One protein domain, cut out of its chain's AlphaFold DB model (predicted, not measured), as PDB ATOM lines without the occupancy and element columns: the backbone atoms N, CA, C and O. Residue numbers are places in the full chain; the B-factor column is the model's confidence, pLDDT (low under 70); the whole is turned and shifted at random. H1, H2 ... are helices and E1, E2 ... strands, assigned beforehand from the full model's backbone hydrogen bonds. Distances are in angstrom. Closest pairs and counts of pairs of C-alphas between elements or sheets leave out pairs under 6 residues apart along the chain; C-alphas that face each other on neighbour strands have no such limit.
ATOM      1  N   TYR A  74     479.159 221.076 445.518       74.12
ATOM      2  CA  TYR A  74     477.847 221.665 445.732       74.12
ATOM      3  C   TYR A  74     476.760 220.645 445.349       74.12
ATOM      4  O   TYR A  74     476.744 220.110 444.235       74.12
ATOM      5  N   SER A  75     475.864 220.303 446.279       69.50
ATOM      6  CA  SER A  75     474.865 219.253 446.068       69.50
ATOM      7  C   SER A  75     473.447 219.723 446.353       69.50
ATOM      8  O   SER A  75     473.152 220.375 447.345       69.50
ATOM      9  N   ARG A  76     472.530 219.304 445.481       61.66
ATOM     10  CA  ARG A  76     471.127 219.736 445.456       61.66
ATOM     11  C   ARG A  76     470.202 218.609 445.899       61.66
ATOM     12  O   ARG A  76     469.286 218.222 445.170       61.66
ATOM     13  N   VAL A  77     470.502 217.989 447.040       60.53
ATOM     14  CA  VAL A  77     469.650 216.904 447.543       60.53
ATOM     15  C   VAL A  77     468.382 217.516 448.118       60.53
ATOM     16  O   VAL A  77     468.416 218.279 449.075       60.53
ATOM     17  N   VAL A  78     467.253 217.172 447.513       57.00
ATOM     18  CA  VAL A  78     465.945 217.574 448.014       57.00
ATOM     19  C   VAL A  78     465.546 216.609 449.121       57.00
ATOM     20  O   VAL A  78     465.385 215.415 448.868       57.00
ATOM     21  N   TYR A  79     465.363 217.124 450.333       62.81
ATOM     22  CA  TYR A  79     464.780 216.367 451.434       62.81
ATOM     23  C   TYR A  79     463.348 216.847 451.656       62.81
ATOM     24  O   TYR A  79     463.102 218.028 451.882       62.81
ATOM     25  N   THR A  80     462.389 215.930 451.581       54.22
ATOM     26  CA  THR A  80     461.027 216.163 452.067       54.22
ATOM     27  C   THR A  80     460.958 215.734 453.522       54.22
ATOM     28  O   THR A  80     461.324 214.608 453.859       54.22
ATOM     29  N   PHE A  81     460.510 216.643 454.384       61.19
ATOM     30  CA  PHE A  81     460.378 216.396 455.812       61.19
ATOM     31  C   PHE A  81     458.905 216.307 456.191       61.19
ATOM     32  O   PHE A  81     458.123 217.188 455.839       61.19
ATOM     33  N   ASN A  82     458.556 215.269 456.946       58.28
ATOM     34  CA  ASN A  82     457.303 215.235 457.687       58.28
ATOM     35  C   ASN A  82     457.574 215.812 459.083       58.28
ATOM     36  O   ASN A  82     458.575 215.421 459.681       58.28
ATOM     37  N   PRO A  83     456.738 216.718 459.617       55.28
ATOM     38  CA  PRO A  83     456.916 217.261 460.962       55.28
ATOM     39  C   PRO A  83     456.960 216.126 461.994       55.28
ATOM     40  O   PRO A  83     456.078 215.270 462.007       55.28
ATOM     41  N   VAL A  84     457.984 216.097 462.858       57.31
ATOM     42  CA  VAL A  84     458.166 215.005 463.834       57.31
ATOM     43  C   VAL A  84     458.192 215.535 465.269       57.31
ATOM     44  O   VAL A  84     458.833 216.544 465.559       57.31
ATOM     45  N   GLY A  85     457.473 214.851 466.166       62.75
ATOM     46  CA  GLY A  85     457.258 215.247 467.563       62.75
ATOM     47  C   GLY A  85     458.458 215.062 468.517       62.75
ATOM     48  O   GLY A  85     459.526 214.606 468.111       62.75
ATOM     49  N   PRO A  86     458.294 215.354 469.824       63.12
ATOM     50  CA  PRO A  86     459.390 215.500 470.798       63.12
ATOM     51  C   PRO A  86     460.344 214.302 470.940       63.12
ATOM     52  O   PRO A  86     461.550 214.489 471.110       63.12
ATOM     53  N   ARG A  87     459.843 213.061 470.818       71.00
ATOM     54  CA  ARG A  87     460.675 211.837 470.876       71.00
ATOM     55  C   ARG A  87     461.719 211.774 469.751       71.00
ATOM     56  O   ARG A  87     462.749 211.122 469.902       71.00
ATOM     57  N   PHE A  88     461.493 212.490 468.650       82.38
ATOM     58  CA  PHE A  88     462.412 212.554 467.520       82.38
ATOM     59  C   PHE A  88     463.707 213.289 467.850       82.38
ATOM     60  O   PHE A  88     464.769 212.876 467.391       82.38
ATOM     61  N   ARG A  89     463.653 214.338 468.682       88.19
ATOM     62  CA  ARG A  89     464.834 215.153 468.988       88.19
ATOM     63  C   ARG A  89     465.934 214.321 469.642       88.19
ATOM     64  O   ARG A  89     467.087 214.397 469.225       88.19
ATOM     65  N   SER A  90     465.585 213.519 470.647       88.31
ATOM     66  CA  SER A  90     466.549 212.683 471.372       88.31
ATOM     67  C   SER A  90     467.231 211.674 470.447       88.31
ATOM     68  O   SER A  90     468.456 211.538 470.485       88.31
ATOM     69  N   ASN A  91     466.459 211.033 469.563       89.19
ATOM     70  CA  ASN A  91     466.989 210.110 468.559       89.19
ATOM     71  C   ASN A  91     467.877 210.836 467.546       89.19
ATOM     72  O   ASN A  91     469.001 210.415 467.306       89.19
ATOM     73  N   LEU A  92     467.444 211.990 467.042       89.69
ATOM     74  CA  LEU A  92     468.207 212.780 466.084       89.69
ATOM     75  C   LEU A  92     469.555 213.249 466.653       89.69
ATOM     76  O   LEU A  92     470.580 213.174 465.976       89.69
ATOM     77  N   VAL A  93     469.576 213.688 467.913       91.88
ATOM     78  CA  VAL A  93     470.815 214.046 468.619       91.88
ATOM     79  C   VAL A  93     471.722 212.825 468.779       91.88
ATOM     80  O   VAL A  93     472.925 212.924 468.525       91.88
ATOM     81  N   LYS A  94     471.166 211.672 469.175       91.62
ATOM     82  CA  LYS A  94     471.909 210.408 469.288       91.62
ATOM     83  C   LYS A  94     472.526 210.011 467.941       91.62
ATOM     84  O   LYS A  94     473.731 209.766 467.876       91.62
ATOM     85  N   ASP A  95     471.743 210.053 466.868       91.81
ATOM     86  CA  ASP A  95     472.151 209.662 465.518       91.81
ATOM     87  C   ASP A  95     473.178 210.618 464.911       91.81
ATOM     88  O   ASP A  95     474.090 210.185 464.194       91.81
ATOM     89  N   LEU A  96     473.051 211.923 465.177       92.81
ATOM     90  CA  LEU A  96     474.019 212.933 464.753       92.81
ATOM     91  C   LEU A  96     475.354 212.728 465.472       92.81
ATOM     92  O   LEU A  96     476.394 212.687 464.815       92.81
ATOM     93  N   ARG A  97     475.336 212.515 466.795       93.31
ATOM     94  CA  ARG A  97     476.544 212.211 467.583       93.31
ATOM     95  C   ARG A  97     477.236 210.948 467.085       93.31
ATOM     96  O   ARG A  97     478.449 210.962 466.881       93.31
ATOM     97  N   GLN A  98     476.474 209.875 466.863       93.00
ATOM     98  CA  GLN A  98     477.005 208.621 466.333       93.00
ATOM     99  C   GLN A  98     477.632 208.827 464.950       93.00
ATOM    100  O   GLN A  98     478.742 208.353 464.715       93.00
ATOM    101  N   SER A  99     476.974 209.589 464.067       92.81
ATOM    102  CA  SER A  99     477.527 209.955 462.755       92.81
ATOM    103  C   SER A  99     478.849 210.697 462.883       92.81
ATOM    104  O   SER A  99     479.830 210.336 462.239       92.81
ATOM    105  N   CYS A 100     478.894 211.712 463.748       93.12
ATOM    106  CA  CYS A 100     480.077 212.541 463.914       93.12
ATOM    107  C   CYS A 100     481.263 211.729 464.440       93.12
ATOM    108  O   CYS A 100     482.364 211.859 463.911       93.12
ATOM    109  N   ARG A 101     481.034 210.831 465.410       92.44
ATOM    110  CA  ARG A 101     482.058 209.892 465.895       92.44
ATOM    111  C   ARG A 101     482.531 208.956 464.786       92.44
ATOM    112  O   ARG A 101     483.725 208.898 464.515       92.44
ATOM    113  N   LYS A 102     481.596 208.285 464.102       93.38
ATOM    114  CA  LYS A 102     481.891 207.331 463.019       93.38
ATOM    115  C   LYS A 102     482.685 207.968 461.876       93.38
ATOM    116  O   LYS A 102     483.501 207.302 461.248       93.38
ATOM    117  N   HIS A 103     482.433 209.241 461.583       92.44
ATOM    118  CA  HIS A 103     482.990 209.922 460.416       92.44
ATOM    119  C   HIS A 103     484.071 210.957 460.747       92.44
ATOM    120  O   HIS A 103     484.527 211.650 459.837       92.44
ATOM    121  N   GLY A 104     484.536 211.021 462.000       92.69
ATOM    122  CA  GLY A 104     485.652 211.879 462.412       92.69
ATOM    123  C   GLY A 104     485.327 213.376 462.434       92.69
ATOM    124  O   GLY A 104     486.230 214.201 462.314       92.69
ATOM    125  N   ILE A 105     484.051 213.736 462.582       93.88
ATOM    126  CA  ILE A 105     483.608 215.125 462.713       93.88
ATOM    127  C   ILE A 105     483.886 215.570 464.149       93.88
ATOM    128  O   ILE A 105     483.363 215.013 465.121       93.88
ATOM    129  N   ARG A 106     484.758 216.566 464.276       94.50
ATOM    130  CA  ARG A 106     485.254 217.120 465.537       94.50
ATOM    131  C   ARG A 106     484.474 218.348 465.983       94.50
ATOM    132  O   ARG A 106     484.433 218.617 467.178       94.50
ATOM    133  N   GLN A 107     483.846 219.067 465.053       95.56
ATOM    134  CA  GLN A 107     483.166 220.324 465.349       95.56
ATOM    135  C   GLN A 107     481.862 220.484 464.558       95.56
ATOM    136  O   GLN A 107     481.803 220.160 463.374       95.56
ATOM    137  N   ILE A 108     480.833 221.026 465.209       95.56
ATOM    138  CA  ILE A 108     479.635 221.564 464.558       95.56
ATOM    139  C   ILE A 108     479.497 223.034 464.953       95.56
ATOM    140  O   ILE A 108     479.477 223.362 466.141       95.56
ATOM    141  N   VAL A 109     479.388 223.914 463.965       96.06
ATOM    142  CA  VAL A 109     479.129 225.345 464.145       96.06
ATOM    143  C   VAL A 109     477.734 225.647 463.620       96.06
ATOM    144  O   VAL A 109     477.439 225.347 462.472       96.06
ATOM    145  N   TYR A 110     476.880 226.236 464.450       96.00
ATOM    146  CA  TYR A 110     475.539 226.667 464.072       96.00
ATOM    147  C   TYR A 110     475.426 228.187 464.196       96.00
ATOM    148  O   TYR A 110     475.609 228.733 465.281       96.00
ATOM    149  N   ALA A 111     475.104 228.855 463.094       96.19
ATOM    150  CA  ALA A 111     474.848 230.281 463.024       96.19
ATOM    151  C   ALA A 111     473.368 230.557 462.717       96.19
ATOM    152  O   ALA A 111     472.793 229.995 461.782       96.19
ATOM    153  N   GLN A 112     472.767 231.455 463.496       93.31
ATOM    154  CA  GLN A 112     471.435 232.008 463.262       93.31
ATOM    155  C   GLN A 112     471.502 233.529 463.407       93.31
ATOM    156  O   GLN A 112     471.528 234.064 464.522       93.31
ATOM    157  N   GLY A 113     471.567 234.237 462.279       87.31
ATOM    158  CA  GLY A 113     471.888 235.663 462.274       87.31
ATOM    159  C   GLY A 113     473.231 235.921 462.966       87.31
ATOM    160  O   GLY A 113     474.234 235.287 462.649       87.31
ATOM    161  N   LYS A 114     473.256 236.817 463.960       88.75
ATOM    162  CA  LYS A 114     474.478 237.147 464.721       88.75
ATOM    163  C   LYS A 114     474.856 236.102 465.781       88.75
ATOM    164  O   LYS A 114     475.960 236.146 466.317       88.75
ATOM    165  N   LYS A 115     473.952 235.178 466.121       93.88
ATOM    166  CA  LYS A 115     474.192 234.174 467.164       93.88
ATOM    167  C   LYS A 115     474.948 232.988 466.579       93.88
ATOM    168  O   LYS A 115     474.451 232.341 465.662       93.88
ATOM    169  N   VAL A 116     476.105 232.665 467.156       96.12
ATOM    170  CA  VAL A 116     476.927 231.510 466.764       96.12
ATOM    171  C   VAL A 116     477.100 230.569 467.952       96.12
ATOM    172  O   VAL A 116     477.618 230.960 468.994       96.12
ATOM    173  N   LEU A 117     476.682 229.316 467.788       94.38
ATOM    174  CA  LEU A 117     476.880 228.223 468.738       94.38
ATOM    175  C   LEU A 117     477.935 227.256 468.190       94.38
ATOM    176  O   LEU A 117     477.889 226.875 467.021       94.38
ATOM    177  N   ARG A 118     478.888 226.848 469.032       94.94
ATOM    178  CA  ARG A 118     479.956 225.905 468.671       94.94
ATOM    179  C   ARG A 118     479.877 224.672 469.563       94.94
ATOM    180  O   ARG A 118     479.795 224.798 470.781       94.94
ATOM    181  N   PHE A 119     479.922 223.495 468.952       93.31
ATOM    182  CA  PHE A 119     479.867 222.204 469.631       93.31
ATOM    183  C   PHE A 119     481.081 221.370 469.215       93.31
ATOM    184  O   PHE A 119     481.280 221.142 468.022       93.31
ATOM    185  N   ASN A 120     481.878 220.904 470.179       90.69
ATOM    186  CA  ASN A 120     483.103 220.138 469.931       90.69
ATOM    187  C   ASN A 120     482.963 218.690 470.451       90.69
ATOM    188  O   ASN A 120     482.326 218.452 471.469       90.69
ATOM    189  N   ASN A 121     483.563 217.723 469.758       76.56
ATOM    190  CA  ASN A 121     483.704 216.313 470.163       76.56
ATOM    191  C   ASN A 121     484.856 216.201 471.197       76.56
ATOM    192  O   ASN A 121     485.877 216.848 470.955       76.56
ATOM    193  N   PRO A 122     484.768 215.443 472.319       51.62
ATOM    194  CA  PRO A 122     483.782 214.414 472.715       51.62
ATOM    195  C   PRO A 122     482.465 214.918 473.296       51.62
ATOM    196  O   PRO A 122     481.461 214.198 473.278       51.62
ATOM    197  N   SER A 123     482.439 216.158 473.757       61.66
ATOM    198  CA  SER A 123     481.327 216.784 474.461       61.66
ATOM    199  C   SER A 123     480.410 217.536 473.503       61.66
ATOM    200  O   SER A 123     480.078 218.701 473.731       61.66
ATOM    201  N   PHE A 124     479.922 216.856 472.452       65.88
ATOM    202  CA  PHE A 124     478.706 217.319 471.787       65.88
ATOM    203  C   PHE A 124     477.629 217.345 472.869       65.88
ATOM    204  O   PHE A 124     477.038 216.311 473.176       65.88
ATOM    205  N   SER A 125     477.427 218.501 473.501       64.44
ATOM    206  CA  SER A 125     476.439 218.736 474.548       64.44
ATOM    207  C   SER A 125     475.043 218.478 473.973       64.44
ATOM    208  O   SER A 125     474.901 218.004 472.846       64.44
ATOM    209  N   SER A 126     473.969 218.683 474.726       76.69
ATOM    210  CA  SER A 126     472.591 218.356 474.301       76.69
ATOM    211  C   SER A 126     472.098 219.059 473.014       76.69
ATOM    212  O   SER A 126     470.916 218.969 472.687       76.69
ATOM    213  N   PHE A 127     472.969 219.781 472.290       88.88
ATOM    214  CA  PHE A 127     472.636 220.729 471.230       88.88
ATOM    215  C   PHE A 127     471.532 221.689 471.693       88.88
ATOM    216  O   PHE A 127     470.578 221.980 470.968       88.88
ATOM    217  N   LYS A 128     471.620 222.132 472.957       89.25
ATOM    218  CA  LYS A 128     470.631 223.018 473.578       89.25
ATOM    219  C   LYS A 128     470.490 224.289 472.741       89.25
ATOM    220  O   LYS A 128     471.481 224.928 472.400       89.25
ATOM    221  N   GLY A 129     469.251 224.642 472.409       89.50
ATOM    222  CA  GLY A 129     468.942 225.825 471.604       89.50
ATOM    223  C   GLY A 129     469.138 225.664 470.093       89.50
ATOM    224  O   GLY A 129     468.954 226.643 469.378       89.50
ATOM    225  N   VAL A 130     469.481 224.469 469.598       93.38
ATOM    226  CA  VAL A 130     469.504 224.171 468.156       93.38
ATOM    227  C   VAL A 130     468.145 223.592 467.730       93.38
ATOM    228  O   VAL A 130     467.742 222.578 468.307       93.38
ATOM    229  N   PRO A 131     467.434 224.181 466.754       92.88
ATOM    230  CA  PRO A 131     466.164 223.652 466.240       92.88
ATOM    231  C   PRO A 131     466.287 222.241 465.642       92.88
ATOM    232  O   PRO A 131     467.331 221.881 465.100       92.88
ATOM    233  N   GLU A 132     465.214 221.447 465.679       91.50
ATOM    234  CA  GLU A 132     465.170 220.091 465.105       91.50
ATOM    235  C   GLU A 132     465.468 220.089 463.601       91.50
ATOM    236  O   GLU A 132     466.204 219.227 463.128       91.50
ATOM    237  N   THR A 133     464.957 221.075 462.859       90.81
ATOM    238  CA  THR A 133     465.199 221.232 461.413       90.81
ATOM    239  C   THR A 133     466.688 221.404 461.104       90.81
ATOM    240  O   THR A 133     467.216 220.784 460.182       90.81
ATOM    241  N   VAL A 134     467.394 222.177 461.930       93.50
ATOM    242  CA  VAL A 134     468.842 222.409 461.831       93.50
ATOM    243  C   VAL A 134     469.629 221.138 462.161       93.50
ATOM    244  O   VAL A 134     470.557 220.779 461.437       93.50
ATOM    245  N   LEU A 135     469.242 220.424 463.223       93.50
ATOM    246  CA  LEU A 135     469.855 219.139 463.581       93.50
ATOM    247  C   LEU A 135     469.658 218.087 462.488       93.50
ATOM    248  O   LEU A 135     470.566 217.301 462.215       93.50
ATOM    249  N   PHE A 136     468.489 218.086 461.854       91.06
ATOM    250  CA  PHE A 136     468.152 217.165 460.780       91.06
ATOM    251  C   PHE A 136     469.020 217.421 459.556       91.06
ATOM    252  O   PHE A 136     469.661 216.495 459.059       91.06
ATOM    253  N   ALA A 137     469.118 218.683 459.131       91.75
ATOM    254  CA  ALA A 137     469.984 219.074 458.030       91.75
ATOM    255  C   ALA A 137     471.449 218.703 458.324       91.75
ATOM    256  O   ALA A 137     472.082 218.031 457.515       91.75
ATOM    257  N   ALA A 138     471.966 219.012 459.522       94.50
ATOM    258  CA  ALA A 138     473.312 218.607 459.936       94.50
ATOM    259  C   ALA A 138     473.511 217.082 459.882       94.50
ATOM    260  O   ALA A 138     474.533 216.594 459.393       94.50
ATOM    261  N   LYS A 139     472.522 216.306 460.342       93.19
ATOM    262  CA  LYS A 139     472.573 214.842 460.297       93.19
ATOM    263  C   LYS A 139     472.590 214.317 458.867       93.19
ATOM    264  O   LYS A 139     473.387 213.414 458.595       93.19
ATOM    265  N   ALA A 140     471.769 214.869 457.977       89.69
ATOM    266  CA  ALA A 140     471.663 214.431 456.589       89.69
ATOM    267  C   ALA A 140     473.026 214.436 455.879       89.69
ATOM    268  O   ALA A 140     473.347 213.485 455.170       89.69
ATOM    269  N   ILE A 141     473.863 215.441 456.156       91.38
ATOM    270  CA  ILE A 141     475.159 215.629 455.488       91.38
ATOM    271  C   ILE A 141     476.341 215.077 456.315       91.38
ATOM    272  O   ILE A 141     477.455 214.935 455.822       91.38
ATOM    273  N   SER A 142     476.119 214.655 457.559       91.94
ATOM    274  CA  SER A 142     477.175 214.095 458.422       91.94
ATOM    275  C   SER A 142     477.708 212.707 458.015       91.94
ATOM    276  O   SER A 142     478.497 212.121 458.755       91.94
ATOM    277  N   GLN A 143     477.256 212.133 456.897       89.19
ATOM    278  CA  GLN A 143     477.688 210.813 456.419       89.19
ATOM    279  C   GLN A 143     478.992 210.910 455.604       89.19
ATOM    280  O   GLN A 143     479.302 211.952 455.029       89.19
ATOM    281  N   ALA A 144     479.766 209.819 455.518       79.81
ATOM    282  CA  ALA A 144     481.065 209.818 454.821       79.81
ATOM    283  C   ALA A 144     480.992 210.237 453.341       79.81
ATOM    284  O   ALA A 144     481.902 210.896 452.846       79.81
ATOM    285  N   ASN A 145     479.921 209.859 452.644       83.81
ATOM    286  CA  ASN A 145     479.677 210.166 451.233       83.81
ATOM    287  C   ASN A 145     479.311 211.636 450.971       83.81
ATOM    288  O   ASN A 145     479.229 212.024 449.811       83.81
ATOM    289  N   TYR A 146     479.114 212.431 452.027       86.25
ATOM    290  CA  TYR A 146     478.815 213.863 451.962       86.25
ATOM    291  C   TYR A 146     479.966 214.730 452.501       86.25
ATOM    292  O   TYR A 146     479.778 215.892 452.853       86.25
ATOM    293  N   ARG A 147     481.186 214.189 452.592       85.56
ATOM    294  CA  ARG A 147     482.373 215.001 452.893       85.56
ATOM    295  C   ARG A 147     482.656 215.968 451.744       85.56
ATOM    296  O   ARG A 147     482.648 215.563 450.588       85.56
ATOM    297  N   GLY A 148     482.911 217.227 452.080       86.19
ATOM    298  CA  GLY A 148     483.060 218.323 451.128       86.19
ATOM    299  C   GLY A 148     481.734 218.844 450.574       86.19
ATOM    300  O   GLY A 148     481.767 219.690 449.688       86.19
ATOM    301  N   PHE A 149     480.583 218.343 451.044       88.44
ATOM    302  CA  PHE A 149     479.292 218.739 450.489       88.44
ATOM    303  C   PHE A 149     478.776 220.035 451.090       88.44
ATOM    304  O   PHE A 149     478.914 220.278 452.290       88.44
ATOM    305  N   GLU A 150     478.077 220.780 450.249       91.12
ATOM    306  CA  GLU A 150     477.153 221.831 450.641       91.12
ATOM    307  C   GLU A 150     475.719 221.431 450.288       91.12
ATOM    308  O   GLU A 150     475.482 220.824 449.237       91.12
ATOM    309  N   LEU A 151     474.786 221.730 451.190       90.38
ATOM    310  CA  LEU A 151     473.359 221.465 451.058       90.38
ATOM    311  C   LEU A 151     472.558 222.719 451.411       90.38
ATOM    312  O   LEU A 151     472.561 223.130 452.570       90.38
ATOM    313  N   ASP A 152     471.782 223.207 450.447       92.00
ATOM    314  CA  ASP A 152     470.807 224.284 450.627       92.00
ATOM    315  C   ASP A 152     469.379 223.730 450.600       92.00
ATOM    316  O   ASP A 152     468.907 223.162 449.606       92.00
ATOM    317  N   THR A 153     468.659 223.876 451.711       90.19
ATOM    318  CA  THR A 153     467.312 223.319 451.859       90.19
ATOM    319  C   THR A 153     466.353 224.233 452.613       90.19
ATOM    320  O   THR A 153     466.726 224.937 453.552       90.19
ATOM    321  N   ILE A 154     465.088 224.204 452.193       89.56
ATOM    322  CA  ILE A 154     463.969 224.814 452.904       89.56
ATOM    323  C   ILE A 154     463.226 223.704 453.641       89.56
ATOM    324  O   ILE A 154     462.637 222.824 453.013       89.56
ATOM    325  N   LEU A 155     463.224 223.765 454.972       87.94
ATOM    326  CA  LEU A 155     462.500 222.827 455.833       87.94
ATOM    327  C   LEU A 155     461.377 223.542 456.580       87.94
ATOM    328  O   LEU A 155     461.536 224.689 456.988       87.94
ATOM    329  N   GLN A 156     460.253 222.865 456.793       87.44
ATOM    330  CA  GLN A 156     459.162 223.365 457.628       87.44
ATOM    331  C   GLN A 156     459.241 222.716 459.015       87.44
ATOM    332  O   GLN A 156     459.435 221.504 459.121       87.44
ATOM    333  N   ASP A 157     459.139 223.511 460.081       87.12
ATOM    334  CA  ASP A 157     459.062 222.992 461.447       87.12
ATOM    335  C   ASP A 157     457.640 222.537 461.813       87.12
ATOM    336  O   ASP A 157     456.681 222.734 461.067       87.12
ATOM    337  N   THR A 158     457.495 221.912 462.983       83.56
ATOM    338  CA  THR A 158     456.203 221.419 463.491       83.56
ATOM    339  C   THR A 158     455.180 222.528 463.744       83.56
ATOM    340  O   THR A 158     453.996 222.241 463.858       83.56
ATOM    341  N   SER A 159     455.613 223.790 463.817       86.19
ATOM    342  CA  SER A 159     454.741 224.963 463.929       86.19
ATOM    343  C   SER A 159     454.355 225.541 462.561       86.19
ATOM    344  O   SER A 159     453.803 226.636 462.499       86.19
ATOM    345  N   GLY A 160     454.694 224.863 461.460       86.38
ATOM    346  CA  GLY A 160     454.421 225.330 460.105       86.38
ATOM    347  C   GLY A 160     455.367 226.431 459.613       86.38
ATOM    348  O   GLY A 160     455.168 226.953 458.515       86.38
ATOM    349  N   ARG A 161     456.407 226.795 460.375       88.69
ATOM    350  CA  ARG A 161     457.352 227.856 459.991       88.69
ATOM    351  C   ARG A 161     458.438 227.304 459.084       88.69
ATOM    352  O   ARG A 161     458.978 226.229 459.337       88.69
ATOM    353  N   TYR A 162     458.818 228.075 458.073       90.19
ATOM    354  CA  TYR A 162     459.884 227.694 457.152       90.19
ATOM    355  C   TYR A 162     461.264 228.087 457.682       90.19
ATOM    356  O   TYR A 162     461.433 229.107 458.347       90.19
ATOM    357  N   TRP A 163     462.264 227.290 457.342       92.31
ATOM    358  CA  TRP A 163     463.668 227.494 457.650       92.31
ATOM    359  C   TRP A 163     464.465 227.360 456.361       92.31
ATOM    360  O   TRP A 163     464.431 226.293 455.757       92.31
ATOM    361  N   ALA A 164     465.187 228.405 455.956       93.62
ATOM    362  CA  ALA A 164     466.251 228.266 454.962       93.62
ATOM    363  C   ALA A 164     467.520 227.857 455.705       93.62
ATOM    364  O   ALA A 164     467.902 228.510 456.679       93.62
ATOM    365  N   ILE A 165     468.125 226.748 455.294       94.38
ATOM    366  CA  ILE A 165     469.280 226.154 455.957       94.38
ATOM    367  C   ILE A 165     470.330 225.818 454.901       94.38
ATOM    368  O   ILE A 165     470.053 225.032 453.997       94.38
ATOM    369  N   THR A 166     471.530 226.364 455.077       94.94
ATOM    370  CA  THR A 166     472.743 225.931 454.375       94.94
ATOM    371  C   THR A 166     473.582 225.115 455.343       94.94
ATOM    372  O   THR A 166     473.885 225.575 456.450       94.94
ATOM    373  N   VAL A 167     473.960 223.902 454.948       94.62
ATOM    374  CA  VAL A 167     474.879 223.046 455.706       94.62
ATOM    375  C   VAL A 167     476.085 222.701 454.849       94.62
ATOM    376  O   VAL A 167     475.922 222.185 453.749       94.62
ATOM    377  N   THR A 168     477.288 222.898 455.384       93.81
ATOM    378  CA  THR A 168     478.554 222.553 454.726       93.81
ATOM    379  C   THR A 168     479.342 221.561 455.583       93.81
ATOM    380  O   THR A 168     479.470 221.746 456.794       93.81
ATOM    381  N   ASN A 169     479.871 220.488 454.988       93.12
ATOM    382  CA  ASN A 169     480.655 219.459 455.680       93.12
ATOM    383  C   ASN A 169     482.099 219.513 455.202       93.12
ATOM    384  O   ASN A 169     482.502 218.836 454.260       93.12
ATOM    385  N   ASN A 170     482.894 220.293 455.920       90.94
ATOM    386  CA  ASN A 170     484.318 220.494 455.704       90.94
ATOM    387  C   ASN A 170     485.134 219.382 456.387       90.94
ATOM    388  O   ASN A 170     486.034 219.647 457.180       90.94
ATOM    389  N   PHE A 171     484.810 218.119 456.095       88.81
ATOM    390  CA  PHE A 171     485.473 216.904 456.590       88.81
ATOM    391  C   PHE A 171     485.359 216.679 458.101       88.81
ATOM    392  O   PHE A 171     484.599 215.821 458.547       88.81
ATOM    393  N   ASN A 172     486.140 217.410 458.895       93.00
ATOM    394  CA  ASN A 172     486.155 217.310 460.352       93.00
ATOM    395  C   ASN A 172     485.229 218.344 461.015       93.00
ATOM    396  O   ASN A 172     485.098 218.347 462.240       93.00
ATOM    397  N   ARG A 173     484.587 219.213 460.228       94.94
ATOM    398  CA  ARG A 173     483.735 220.298 460.711       94.94
ATOM    399  C   ARG A 173     482.459 220.398 459.884       94.94
ATOM    400  O   ARG A 173     482.531 220.474 458.663       94.94
ATOM    401  N   ILE A 174     481.308 220.442 460.550       95.75
ATOM    402  CA  ILE A 174     480.037 220.842 459.935       95.75
ATOM    403  C   ILE A 174     479.757 222.297 460.290       95.75
ATOM    404  O   ILE A 174     479.833 222.683 461.456       95.75
ATOM    405  N   GLU A 175     479.386 223.087 459.297       96.31
ATOM    406  CA  GLU A 175     478.880 224.442 459.471       96.31
ATOM    407  C   GLU A 175     477.421 224.482 459.046       96.31
ATOM    408  O   GLU A 175     477.065 223.955 457.998       96.31
ATOM    409  N   VAL A 176     476.569 225.085 459.868       96.62
ATOM    410  CA  VAL A 176     475.153 225.271 459.577       96.62
ATOM    411  C   VAL A 176     474.825 226.747 459.705       96.62
ATOM    412  O   VAL A 176     474.985 227.319 460.782       96.62
ATOM    413  N   LYS A 177     474.315 227.352 458.638       96.94
ATOM    414  CA  LYS A 177     473.671 228.667 458.674       96.94
ATOM    415  C   LYS A 177     472.175 228.463 458.511       96.94
ATOM    416  O   LYS A 177     471.757 227.733 457.616       96.94
ATOM    417  N   ALA A 178     471.365 229.082 459.362       96.19
ATOM    418  CA  ALA A 178     469.919 228.974 459.234       96.19
ATOM    419  C   ALA A 178     469.195 230.284 459.519       96.19
ATOM    420  O   ALA A 178     469.498 230.991 460.483       96.19
ATOM    421  N   VAL A 179     468.150 230.534 458.737       95.81
ATOM    422  CA  VAL A 179     467.233 231.658 458.909       95.81
ATOM    423  C   VAL A 179     465.820 231.116 459.042       95.81
ATOM    424  O   VAL A 179     465.353 230.332 458.218       95.81
ATOM    425  N   ARG A 180     465.136 231.537 460.109       94.00
ATOM    426  CA  ARG A 180     463.732 231.204 460.360       94.00
ATOM    427  C   ARG A 180     462.838 232.217 459.660       94.00
ATOM    428  O   ARG A 180     463.106 233.410 459.753       94.00
ATOM    429  N   ASN A 181     461.760 231.740 459.045       92.12
ATOM    430  CA  ASN A 181     460.857 232.517 458.197       92.12
ATOM    431  C   ASN A 181     461.642 233.385 457.208       92.12
ATOM    432  O   ASN A 181     461.502 234.612 457.223       92.12
TER     433      ASN A 181
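Overview. This is residues 74 to 181 of the 428 residues of an uncharacterized protein of Pseudobacteriovorax antillogorgiicola (UniProt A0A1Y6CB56). A twisted sheet of five strands has helix H2 packed on one face, near the heart of the domain, while the other face is bare of named helices; the longer helix H1 packs on H2, farther from the sheet. The printed part has 108 residues, with two named helices and five named strands in the order H1 E1 E2 H2 E3 E4 E5. The sheet runs E2 E1 E5 E4 E3 and is mixed, with E1 and E5 parallel and its other neighbours antiparallel; the class is mixed, helices and strands. The whole is compact and rounded, with a radius of gyration of the C-alphas of 12.7 A and spans of 34 by 30 by 27 A.

Along the chain. Residues 74 to 86 hold no named element. H1, residues 87 to 103, begins at C-alpha 87 (460.675, 211.837, 470.876) and measures 24.7 A from first to last C-alpha. E1, residues 107 to 112, and E2, residues 115 to 120, are six-residue strands. H2, residues 132 to 141, measures 14.6 A and begins at C-alpha 132 (465.170, 220.091, 465.105). E3, residues 149 to 156, measures 21.9 A; E4, residues 162 to 170, 25.5 A; E5, residues 173 to 180, 22.8 A, ending at C-alpha 180 (463.732, 231.204, 460.360).

Arrangement. E3, E4 and E5 form a meander, each strand the antiparallel neighbour of the one before. In the hairpin of E3 and E4, N 163 and O 155 are 2.7 A apart, within hydrogen-bond range; in that of E4 and E5, N 168 and O 175 are 2.8 A apart. E1 is parallel to E5 at 17 degrees, with N 109 and O 174 at 2.8 A. E1 and E2 form a hairpin, with N 110 and O 117 at 2.8 A. E2 and E3 are the edge strands. H2 is on the sheet, and its closest C-alphas to E4 are those of Ala 138 and Val 167, 6.3 A. H1 and H2 touch, closest at the C-alphas of Leu 96 and Lys 139, 5.1 A, at a shallow tilt of 28 degrees, the same way. H1 is only just not on the sheet, with 4 pairs of C-alphas within 10 A, and is apart from E2, E3, E4 and E5. Every O i to N i+4 pair of H2 is within hydrogen-bond range, and 12 of 13 in H1.

Size, cuts and confidence. The two farthest C-alphas, of Gly 104 and Gly 160, are 34.1 A apart. The printed part has no cut. The link from E2 to H2, 11 residues, is long. Residues 74 to 75 form a short parallel pairing with residues 150 to 151 of E3. The mean pLDDT of the printed part is 86.3; residues 75 to 86 and 122 to 125 are under 70.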